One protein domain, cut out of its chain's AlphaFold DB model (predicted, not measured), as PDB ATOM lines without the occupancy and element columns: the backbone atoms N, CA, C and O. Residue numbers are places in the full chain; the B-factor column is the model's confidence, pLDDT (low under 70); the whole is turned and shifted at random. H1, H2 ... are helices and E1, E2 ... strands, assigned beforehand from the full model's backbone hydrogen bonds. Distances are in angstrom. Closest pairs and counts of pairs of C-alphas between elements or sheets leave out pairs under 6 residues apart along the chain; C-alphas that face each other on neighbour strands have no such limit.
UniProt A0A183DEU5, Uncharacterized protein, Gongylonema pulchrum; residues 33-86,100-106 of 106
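What this domain is: This is residues 33 to 86 and 100 to 106 of the 106 residues of an uncharacterized protein of Gongylonema pulchrum (UniProt A0A183DEU5). A small two-stranded ribbon, E1 and E2, packs along one side of the long helix H2, and the shorter helix H1 folds back from the beginning of H2 to make an open V with it. H2 makes the longest axis. The printed part has 61 residues, with two named helices and then two named strands in the order H1, H2, E1, E2; the sheet, E1 - E2, is antiparallel and the class is mostly helix. It is only just loose, close to compact, with a radius of gyration of the C-alphas of 12.8 A, and only just elongated, spanning 40 by 26 by 15 A.

Where its parts are: Look first at the sheet: E1 is residues 79 to 81, 6.7 A long, and E2 is residues 101 to 104, ending at C-alpha 104 at (11.091, -1.900, 23.870), 9.9 A from its first C-alpha. Find C-alpha 50 at (10.153, -9.747, 5.531); from there H2, residues 50 to 73, runs 33.9 A. H1, residues 33 to 47, begins at (14.627, 7.464, 18.266) and is 20.9 A long.

How they stand to each other: E1 and E2 are antiparallel at 155 degrees; look for N 79 and O 104, 2.8 A apart and within hydrogen-bond range. The closest C-alphas of H2 and E1 are Leu 55 and Ile 81, 6.9 A; those of H2 and E2 are Glu 63 and Val 104, 6.9 A. H1 and H2 form a helical hairpin: residues 40 to 45 of H1 touch residues 50 to 56 of H2, closest at the C-alphas of Ala 44 and Lys 52, 5.5 A, at a steep tilt of 40 degrees, opposite ways. H1 is apart from E1 and E2. In H1 and H2 every O i to N i+4 pair is within hydrogen-bond range.

The domain as a whole: The two C-alphas farthest apart are those of Met 47 and Thr 73, 39.6 A. Residues 87 to 99 are not printed; C-alphas 86 and 100 are 12.7 A apart across this cut, which lies in the link from E1 to E2. The links H1 to H2 and H2 to E1 are tight. The model's pLDDT is under 70 at residues 83 to 86, 100 and 106.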
ATOM      1  N   ARG A  33      15.500   8.647  18.293       88.25
ATOM      2  CA  ARG A  33      14.627   7.464  18.266       88.25
ATOM      3  C   ARG A  33      13.530   7.552  17.190       88.25
ATOM      4  O   ARG A  33      13.445   6.612  16.396       88.25
ATOM      5  N   PRO A  34      12.711   8.626  17.096       88.00
ATOM      6  CA  PRO A  34      11.698   8.753  16.043       88.00
ATOM      7  C   PRO A  34      12.262   8.595  14.634       88.00
ATOM      8  O   PRO A  34      11.708   7.853  13.821       88.00
ATOM      9  N   LYS A  35      13.384   9.262  14.347       87.50
ATOM     10  CA  LYS A  35      14.021   9.205  13.032       87.50
ATOM     11  C   LYS A  35      14.604   7.828  12.738       87.50
ATOM     12  O   LYS A  35      14.480   7.356  11.607       87.50
ATOM     13  N   SER A  36      15.208   7.180  13.734       87.12
ATOM     14  CA  SER A  36      15.737   5.821  13.600       87.12
ATOM     15  C   SER A  36      14.623   4.821  13.283       87.12
ATOM     16  O   SER A  36      14.680   4.127  12.267       87.12
ATOM     17  N   LEU A  37      13.532   4.840  14.055       88.81
ATOM     18  CA  LEU A  37      12.391   3.955  13.834       88.81
ATOM     19  C   LEU A  37      11.715   4.210  12.476       88.81
ATOM     20  O   LEU A  37      11.424   3.268  11.738       88.81
ATOM     21  N   GLN A  38      11.524   5.476  12.097       90.12
ATOM     22  CA  GLN A  38      10.976   5.831  10.787       90.12
ATOM     23  C   GLN A  38      11.876   5.341   9.644       90.12
ATOM     24  O   GLN A  38      11.377   4.812   8.646       90.12
ATOM     25  N   SER A  39      13.195   5.498   9.782       89.56
ATOM     26  CA  SER A  39      14.176   5.006   8.813       89.56
ATOM     27  C   SER A  39      14.129   3.482   8.695       89.56
ATOM     28  O   SER A  39      14.094   2.951   7.581       89.56
ATOM     29  N   PHE A  40      14.047   2.778   9.827       89.00
ATOM     30  CA  PHE A  40      13.955   1.321   9.881       89.00
ATOM     31  C   PHE A  40      12.699   0.803   9.172       89.00
ATOM     32  O   PHE A  40      12.807  -0.027   8.269       89.00
ATOM     33  N   ILE A  41      11.525   1.360   9.494       89.69
ATOM     34  CA  ILE A  41      10.245   1.005   8.859       89.69
ATOM     35  C   ILE A  41      10.274   1.330   7.362       89.69
ATOM     36  O   ILE A  41       9.948   0.481   6.534       89.69
ATOM     37  N   SER A  42      10.723   2.535   6.988       91.56
ATOM     38  CA  SER A  42      10.807   2.941   5.580       91.56
ATOM     39  C   SER A  42      11.715   2.009   4.778       91.56
ATOM     40  O   SER A  42      11.376   1.634   3.656       91.56
ATOM     41  N   THR A  43      12.848   1.612   5.357       89.56
ATOM     42  CA  THR A  43      13.795   0.684   4.736       89.56
ATOM     43  C   THR A  43      13.190  -0.707   4.594       89.56
ATOM     44  O   THR A  43      13.262  -1.277   3.509       89.56
ATOM     45  N   ALA A  44      12.543  -1.228   5.643       90.25
ATOM     46  CA  ALA A  44      11.873  -2.526   5.609       90.25
ATOM     47  C   ALA A  44      10.819  -2.592   4.492       90.25
ATOM     48  O   ALA A  44      10.822  -3.527   3.694       90.25
ATOM     49  N   CYS A  45       9.979  -1.558   4.371       90.81
ATOM     50  CA  CYS A  45       8.963  -1.472   3.322       90.81
ATOM     51  C   CYS A  45       9.570  -1.338   1.917       90.81
ATOM     52  O   CYS A  45       9.139  -2.031   1.000       90.81
ATOM     53  N   LYS A  46      10.569  -0.463   1.729       94.31
ATOM     54  CA  LYS A  46      11.211  -0.247   0.416       94.31
ATOM     55  C   LYS A  46      11.930  -1.490  -0.097       94.31
ATOM     56  O   LYS A  46      11.908  -1.752  -1.294       94.31
ATOM     57  N   MET A  47      12.574  -2.223   0.805       92.31
ATOM     58  CA  MET A  47      13.342  -3.426   0.482       92.31
ATOM     59  C   MET A  47      12.479  -4.694   0.459       92.31
ATOM     60  O   MET A  47      12.985  -5.752   0.098       92.31
ATOM     61  N   ASN A  48      11.204  -4.595   0.856       90.81
ATOM     62  CA  ASN A  48      10.328  -5.735   1.126       90.81
ATOM     63  C   ASN A  48      11.005  -6.790   2.027       90.81
ATOM     64  O   ASN A  48      10.925  -7.995   1.788       90.81
ATOM     65  N   ASP A  49      11.730  -6.313   3.043       90.06
ATOM     66  CA  ASP A  49      12.492  -7.147   3.969       90.06
ATOM     67  C   ASP A  49      11.528  -7.782   4.976       90.06
ATOM     68  O   ASP A  49      11.165  -7.180   5.990       90.06
ATOM     69  N   GLU A  50      11.091  -9.010   4.682       90.19
ATOM     70  CA  GLU A  50      10.153  -9.747   5.531       90.19
ATOM     71  C   GLU A  50      10.613  -9.857   6.984       90.19
ATOM     72  O   GLU A  50       9.779  -9.873   7.890       90.19
ATOM     73  N   HIS A  51      11.920  -9.972   7.222       87.62
ATOM     74  CA  HIS A  51      12.445 -10.138   8.567       87.62
ATOM     75  C   HIS A  51      12.237  -8.859   9.379       87.62
ATOM     76  O   HIS A  51      11.650  -8.896  10.461       87.62
ATOM     77  N   LYS A  52      12.627  -7.706   8.825       88.38
ATOM     78  CA  LYS A  52      12.398  -6.410   9.480       88.38
ATOM     79  C   LYS A  52      10.914  -6.098   9.640       88.38
ATOM     80  O   LYS A  52      10.515  -5.583  10.679       88.38
ATOM     81  N   LEU A  53      10.088  -6.451   8.654       90.75
ATOM     82  CA  LEU A  53       8.633  -6.302   8.752       90.75
ATOM     83  C   LEU A  53       8.050  -7.136   9.904       90.75
ATOM     84  O   LEU A  53       7.239  -6.626  10.676       90.75
ATOM     85  N   LYS A  54       8.505  -8.384  10.081       91.00
ATOM     86  CA  LYS A  54       8.112  -9.231  11.220       91.00
ATOM     87  C   LYS A  54       8.561  -8.635  12.557       91.00
ATOM     88  O   LYS A  54       7.778  -8.658  13.501       91.00
ATOM     89  N   LEU A  55       9.765  -8.057  12.632       90.00
ATOM     90  CA  LEU A  55      10.238  -7.365  13.839       90.00
ATOM     91  C   LEU A  55       9.360  -6.158  14.201       90.00
ATOM     92  O   LEU A  55       9.044  -5.976  15.371       90.00
ATOM     93  N   ILE A  56       8.916  -5.373  13.214       90.19
ATOM     94  CA  ILE A  56       8.024  -4.219  13.436       90.19
ATOM     95  C   ILE A  56       6.678  -4.673  14.013       90.19
ATOM     96  O   ILE A  56       6.202  -4.102  14.991       90.19
ATOM     97  N   ILE A  57       6.085  -5.728  13.446       90.56
ATOM     98  CA  ILE A  57       4.821  -6.297  13.942       90.56
ATOM     99  C   ILE A  57       4.997  -6.853  15.361       90.56
ATOM    100  O   ILE A  57       4.145  -6.649  16.224       90.56
ATOM    101  N   ALA A  58       6.108  -7.545  15.620       90.06
ATOM    102  CA  ALA A  58       6.402  -8.084  16.940       90.06
ATOM    103  C   ALA A  58       6.581  -6.972  17.986       90.06
ATOM    104  O   ALA A  58       6.089  -7.110  19.103       90.06
ATOM    105  N   ALA A  59       7.238  -5.867  17.627       90.94
ATOM    106  CA  ALA A  59       7.419  -4.724  18.516       90.94
ATOM    107  C   ALA A  59       6.082  -4.077  18.911       90.94
ATOM    108  O   ALA A  59       5.876  -3.811  20.091       90.94
ATOM    109  N   ASP A  60       5.150  -3.918  17.965       91.94
ATOM    110  CA  ASP A  60       3.810  -3.368  18.232       91.94
ATOM    111  C   ASP A  60       3.030  -4.263  19.207       91.94
ATOM    112  O   ASP A  60       2.470  -3.800  20.202       91.94
ATOM    113  N   LEU A  61       3.073  -5.581  18.987       92.25
ATOM    114  CA  LEU A  61       2.448  -6.547  19.889       92.25
ATOM    115  C   LEU A  61       3.051  -6.495  21.303       92.25
ATOM    116  O   LEU A  61       2.331  -6.614  22.295       92.25
ATOM    117  N   ILE A  62       4.369  -6.324  21.411       91.44
ATOM    118  CA  ILE A  62       5.059  -6.252  22.700       91.44
ATOM    119  C   ILE A  62       4.744  -4.945  23.435       91.44
ATOM    120  O   ILE A  62       4.506  -5.004  24.639       91.44
ATOM    121  N   GLU A  63       4.666  -3.798  22.756       91.88
ATOM    122  CA  GLU A  63       4.204  -2.533  23.360       91.88
ATOM    123  C   GLU A  63       2.806  -2.707  23.984       91.88
ATOM    124  O   GLU A  63       2.583  -2.349  25.144       91.88
ATOM    125  N   GLN A  64       1.885  -3.362  23.267       92.00
ATOM    126  CA  GLN A  64       0.538  -3.654  23.773       92.00
ATOM    127  C   GLN A  64       0.559  -4.583  24.997       92.00
ATOM    128  O   GLN A  64      -0.073  -4.287  26.014       92.00
ATOM    129  N   LEU A  65       1.307  -5.690  24.934       92.44
ATOM    130  CA  LEU A  65       1.430  -6.641  26.047       92.44
ATOM    131  C   LEU A  65       2.044  -5.991  27.289       92.44
ATOM    132  O   LEU A  65       1.602  -6.247  28.409       92.44
ATOM    133  N   ARG A  66       3.044  -5.128  27.111       91.38
ATOM    134  CA  ARG A  66       3.662  -4.389  28.214       91.38
ATOM    135  C   ARG A  66       2.700  -3.381  28.826       91.38
ATOM    136  O   ARG A  66       2.617  -3.307  30.051       91.38
ATOM    137  N   GLY A  67       1.920  -2.684  27.999       90.50
ATOM    138  CA  GLY A  67       0.820  -1.836  28.458       90.50
ATOM    139  C   GLY A  67      -0.156  -2.603  29.352       90.50
ATOM    140  O   GLY A  67      -0.450  -2.161  30.463       90.50
ATOM    141  N   GLN A  68      -0.561  -3.802  28.928       94.00
ATOM    142  CA  GLN A  68      -1.430  -4.680  29.715       94.00
ATOM    143  C   GLN A  68      -0.767  -5.133  31.026       94.00
ATOM    144  O   GLN A  68      -1.375  -5.021  32.089       94.00
ATOM    145  N   ILE A  69       0.487  -5.601  30.998       92.31
ATOM    146  CA  ILE A  69       1.216  -6.009  32.215       92.31
ATOM    147  C   ILE A  69       1.262  -4.852  33.214       92.31
ATOM    148  O   ILE A  69       0.941  -5.044  34.391       92.31
ATOM    149  N   LYS A  70       1.598  -3.645  32.754       93.19
ATOM    150  CA  LYS A  70       1.650  -2.448  33.595       93.19
ATOM    151  C   LYS A  70       0.280  -2.088  34.158       93.19
ATOM    152  O   LYS A  70       0.170  -1.743  35.334       93.19
ATOM    153  N   GLU A  71      -0.777  -2.208  33.359       94.56
ATOM    154  CA  GLU A  71      -2.148  -1.948  33.794       94.56
ATOM    155  C   GLU A  71      -2.584  -2.901  34.919       94.56
ATOM    156  O   GLU A  71      -3.014  -2.424  35.980       94.56
ATOM    157  N   PHE A  72      -2.410  -4.213  34.717       94.69
ATOM    158  CA  PHE A  72      -2.886  -5.266  35.624       94.69
ATOM    159  C   PHE A  72      -1.998  -5.483  36.850       94.69
ATOM    160  O   PHE A  72      -2.506  -5.783  37.927       94.69
ATOM    161  N   THR A  73      -0.679  -5.352  36.702       93.69
ATOM    162  CA  THR A  73       0.287  -5.733  37.751       93.69
ATOM    163  C   THR A  73       0.994  -4.548  38.396       93.69
ATOM    164  O   THR A  73       1.600  -4.707  39.450       93.69
ATOM    165  N   LYS A  74       0.925  -3.358  37.780       92.50
ATOM    166  CA  LYS A  74       1.720  -2.165  38.134       92.50
ATOM    167  C   LYS A  74       3.234  -2.345  38.008       92.50
ATOM    168  O   LYS A  74       3.973  -1.429  38.359       92.50
ATOM    169  N   PHE A  75       3.701  -3.472  37.475       90.56
ATOM    170  CA  PHE A  75       5.101  -3.657  37.140       90.56
ATOM    171  C   PHE A  75       5.413  -3.087  35.764       90.56
ATOM    172  O   PHE A  75       4.677  -3.291  34.801       90.56
ATOM    173  N   SER A  76       6.546  -2.401  35.700       89.31
ATOM    174  CA  SER A  76       7.207  -2.042  34.457       89.31
ATOM    175  C   SER A  76       8.174  -3.153  34.059       89.31
ATOM    176  O   SER A  76       8.767  -3.814  34.914       89.31
ATOM    177  N   CYS A  77       8.318  -3.383  32.763       87.81
ATOM    178  CA  CYS A  77       9.186  -4.414  32.200       87.81
ATOM    179  C   CYS A  77       9.876  -3.889  30.939       87.81
ATOM    180  O   CYS A  77       9.551  -2.814  30.469       87.81
ATOM    181  N   SER A  78      10.834  -4.621  30.384       87.88
ATOM    182  CA  SER A  78      11.469  -4.308  29.099       87.88
ATOM    183  C   SER A  78      11.556  -5.577  28.259       87.88
ATOM    184  O   SER A  78      11.486  -6.686  28.796       87.88
ATOM    185  N   ALA A  79      11.696  -5.436  26.946       86.62
ATOM    186  CA  ALA A  79      11.752  -6.560  26.024       86.62
ATOM    187  C   ALA A  79      12.666  -6.256  24.831       86.62
ATOM    188  O   ALA A  79      12.587  -5.180  24.249       86.62
ATOM    189  N   GLY A  80      13.508  -7.224  24.466       87.44
ATOM    190  CA  GLY A  80      14.309  -7.214  23.241       87.44
ATOM    191  C   GLY A  80      13.776  -8.247  22.252       87.44
ATOM    192  O   GLY A  80      13.391  -9.352  22.650       87.44
ATOM    193  N   ILE A  81      13.710  -7.880  20.975       85.44
ATOM    194  CA  ILE A  81      13.222  -8.724  19.883       85.44
ATOM    195  C   ILE A  81      14.273  -8.709  18.776       85.44
ATOM    196  O   ILE A  81      14.530  -7.670  18.172       85.44
ATOM    197  N   GLY A  82      14.854  -9.866  18.478       81.88
ATOM    198  CA  GLY A  82      15.864 -10.025  17.433       81.88
ATOM    199  C   GLY A  82      15.707 -11.339  16.672       81.88
ATOM    200  O   GLY A  82      14.884 -12.189  17.024       81.88
ATOM    201  N   SER A  83      16.516 -11.503  15.627       69.19
ATOM    202  CA  SER A  83      16.615 -12.717  14.797       69.19
ATOM    203  C   SER A  83      17.045 -13.958  15.581       69.19
ATOM    204  O   SER A  83      16.664 -15.077  15.229       69.19
ATOM    205  N   SER A  84      17.818 -13.766  16.648       60.28
ATOM    206  CA  SER A  84      18.379 -14.831  17.470       60.28
ATOM    207  C   SER A  84      17.999 -14.637  18.934       60.28
ATOM    208  O   SER A  84      18.263 -13.594  19.523       60.28
ATOM    209  N   LYS A  85      17.490 -15.686  19.594       48.12
ATOM    210  CA  LYS A  85      17.746 -15.820  21.038       48.12
ATOM    211  C   LYS A  85      19.257 -15.949  21.174       48.12
ATOM    212  O   LYS A  85      19.807 -16.800  20.479       48.12
ATOM    213  N   ALA A  86      19.895 -15.122  22.006       43.41
ATOM    214  CA  ALA A  86      21.335 -15.150  22.266       43.41
ATOM    215  C   ALA A  86      21.908 -16.566  22.079       43.41
ATOM    216  O   ALA A  86      21.559 -17.485  22.827       43.41
ATOM    217  N   ASN A 100      19.941  -6.952  13.527       63.16
ATOM    218  CA  ASN A 100      19.093  -5.839  13.941       63.16
ATOM    219  C   ASN A 100      18.212  -6.319  15.093       63.16
ATOM    220  O   ASN A 100      17.437  -7.265  14.919       63.16
ATOM    221  N   GLU A 101      18.303  -5.642  16.228       73.62
ATOM    222  CA  GLU A 101      17.441  -5.875  17.384       73.62
ATOM    223  C   GLU A 101      16.513  -4.673  17.582       73.62
ATOM    224  O   GLU A 101      16.877  -3.521  17.347       73.62
ATOM    225  N   VAL A 102      15.278  -4.941  17.995       76.44
ATOM    226  CA  VAL A 102      14.320  -3.921  18.406       76.44
ATOM    227  C   VAL A 102      14.115  -4.050  19.906       76.44
ATOM    228  O   VAL A 102      13.725  -5.107  20.401       76.44
ATOM    229  N   VAL A 103      14.383  -2.969  20.630       78.31
ATOM    230  CA  VAL A 103      14.308  -2.922  22.088       78.31
ATOM    231  C   VAL A 103      13.141  -2.041  22.497       78.31
ATOM    232  O   VAL A 103      13.054  -0.878  22.118       78.31
ATOM    233  N   VAL A 104      12.244  -2.589  23.299       77.31
ATOM    234  CA  VAL A 104      11.091  -1.900  23.870       77.31
ATOM    235  C   VAL A 104      11.375  -1.758  25.369       77.31
ATOM    236  O   VAL A 104      11.454  -2.771  26.066       77.31
ATOM    237  N   SER A 105      11.492  -0.531  25.891       77.25
ATOM    238  CA  SER A 105      11.810  -0.256  27.320       77.25
ATOM    239  C   SER A 105      10.716   0.568  28.019       77.25
ATOM    240  O   SER A 105       9.797   1.000  27.350       77.25
ATOM    241  N   ASP A 106      10.656   0.672  29.350       62.38
ATOM    242  CA  ASP A 106       9.643   1.500  30.068       62.38
ATOM    243  C   ASP A 106      10.143   2.928  30.306       62.38
ATOM    244  O   ASP A 106      11.376   3.091  30.457       62.38
TER     245      ASP A 106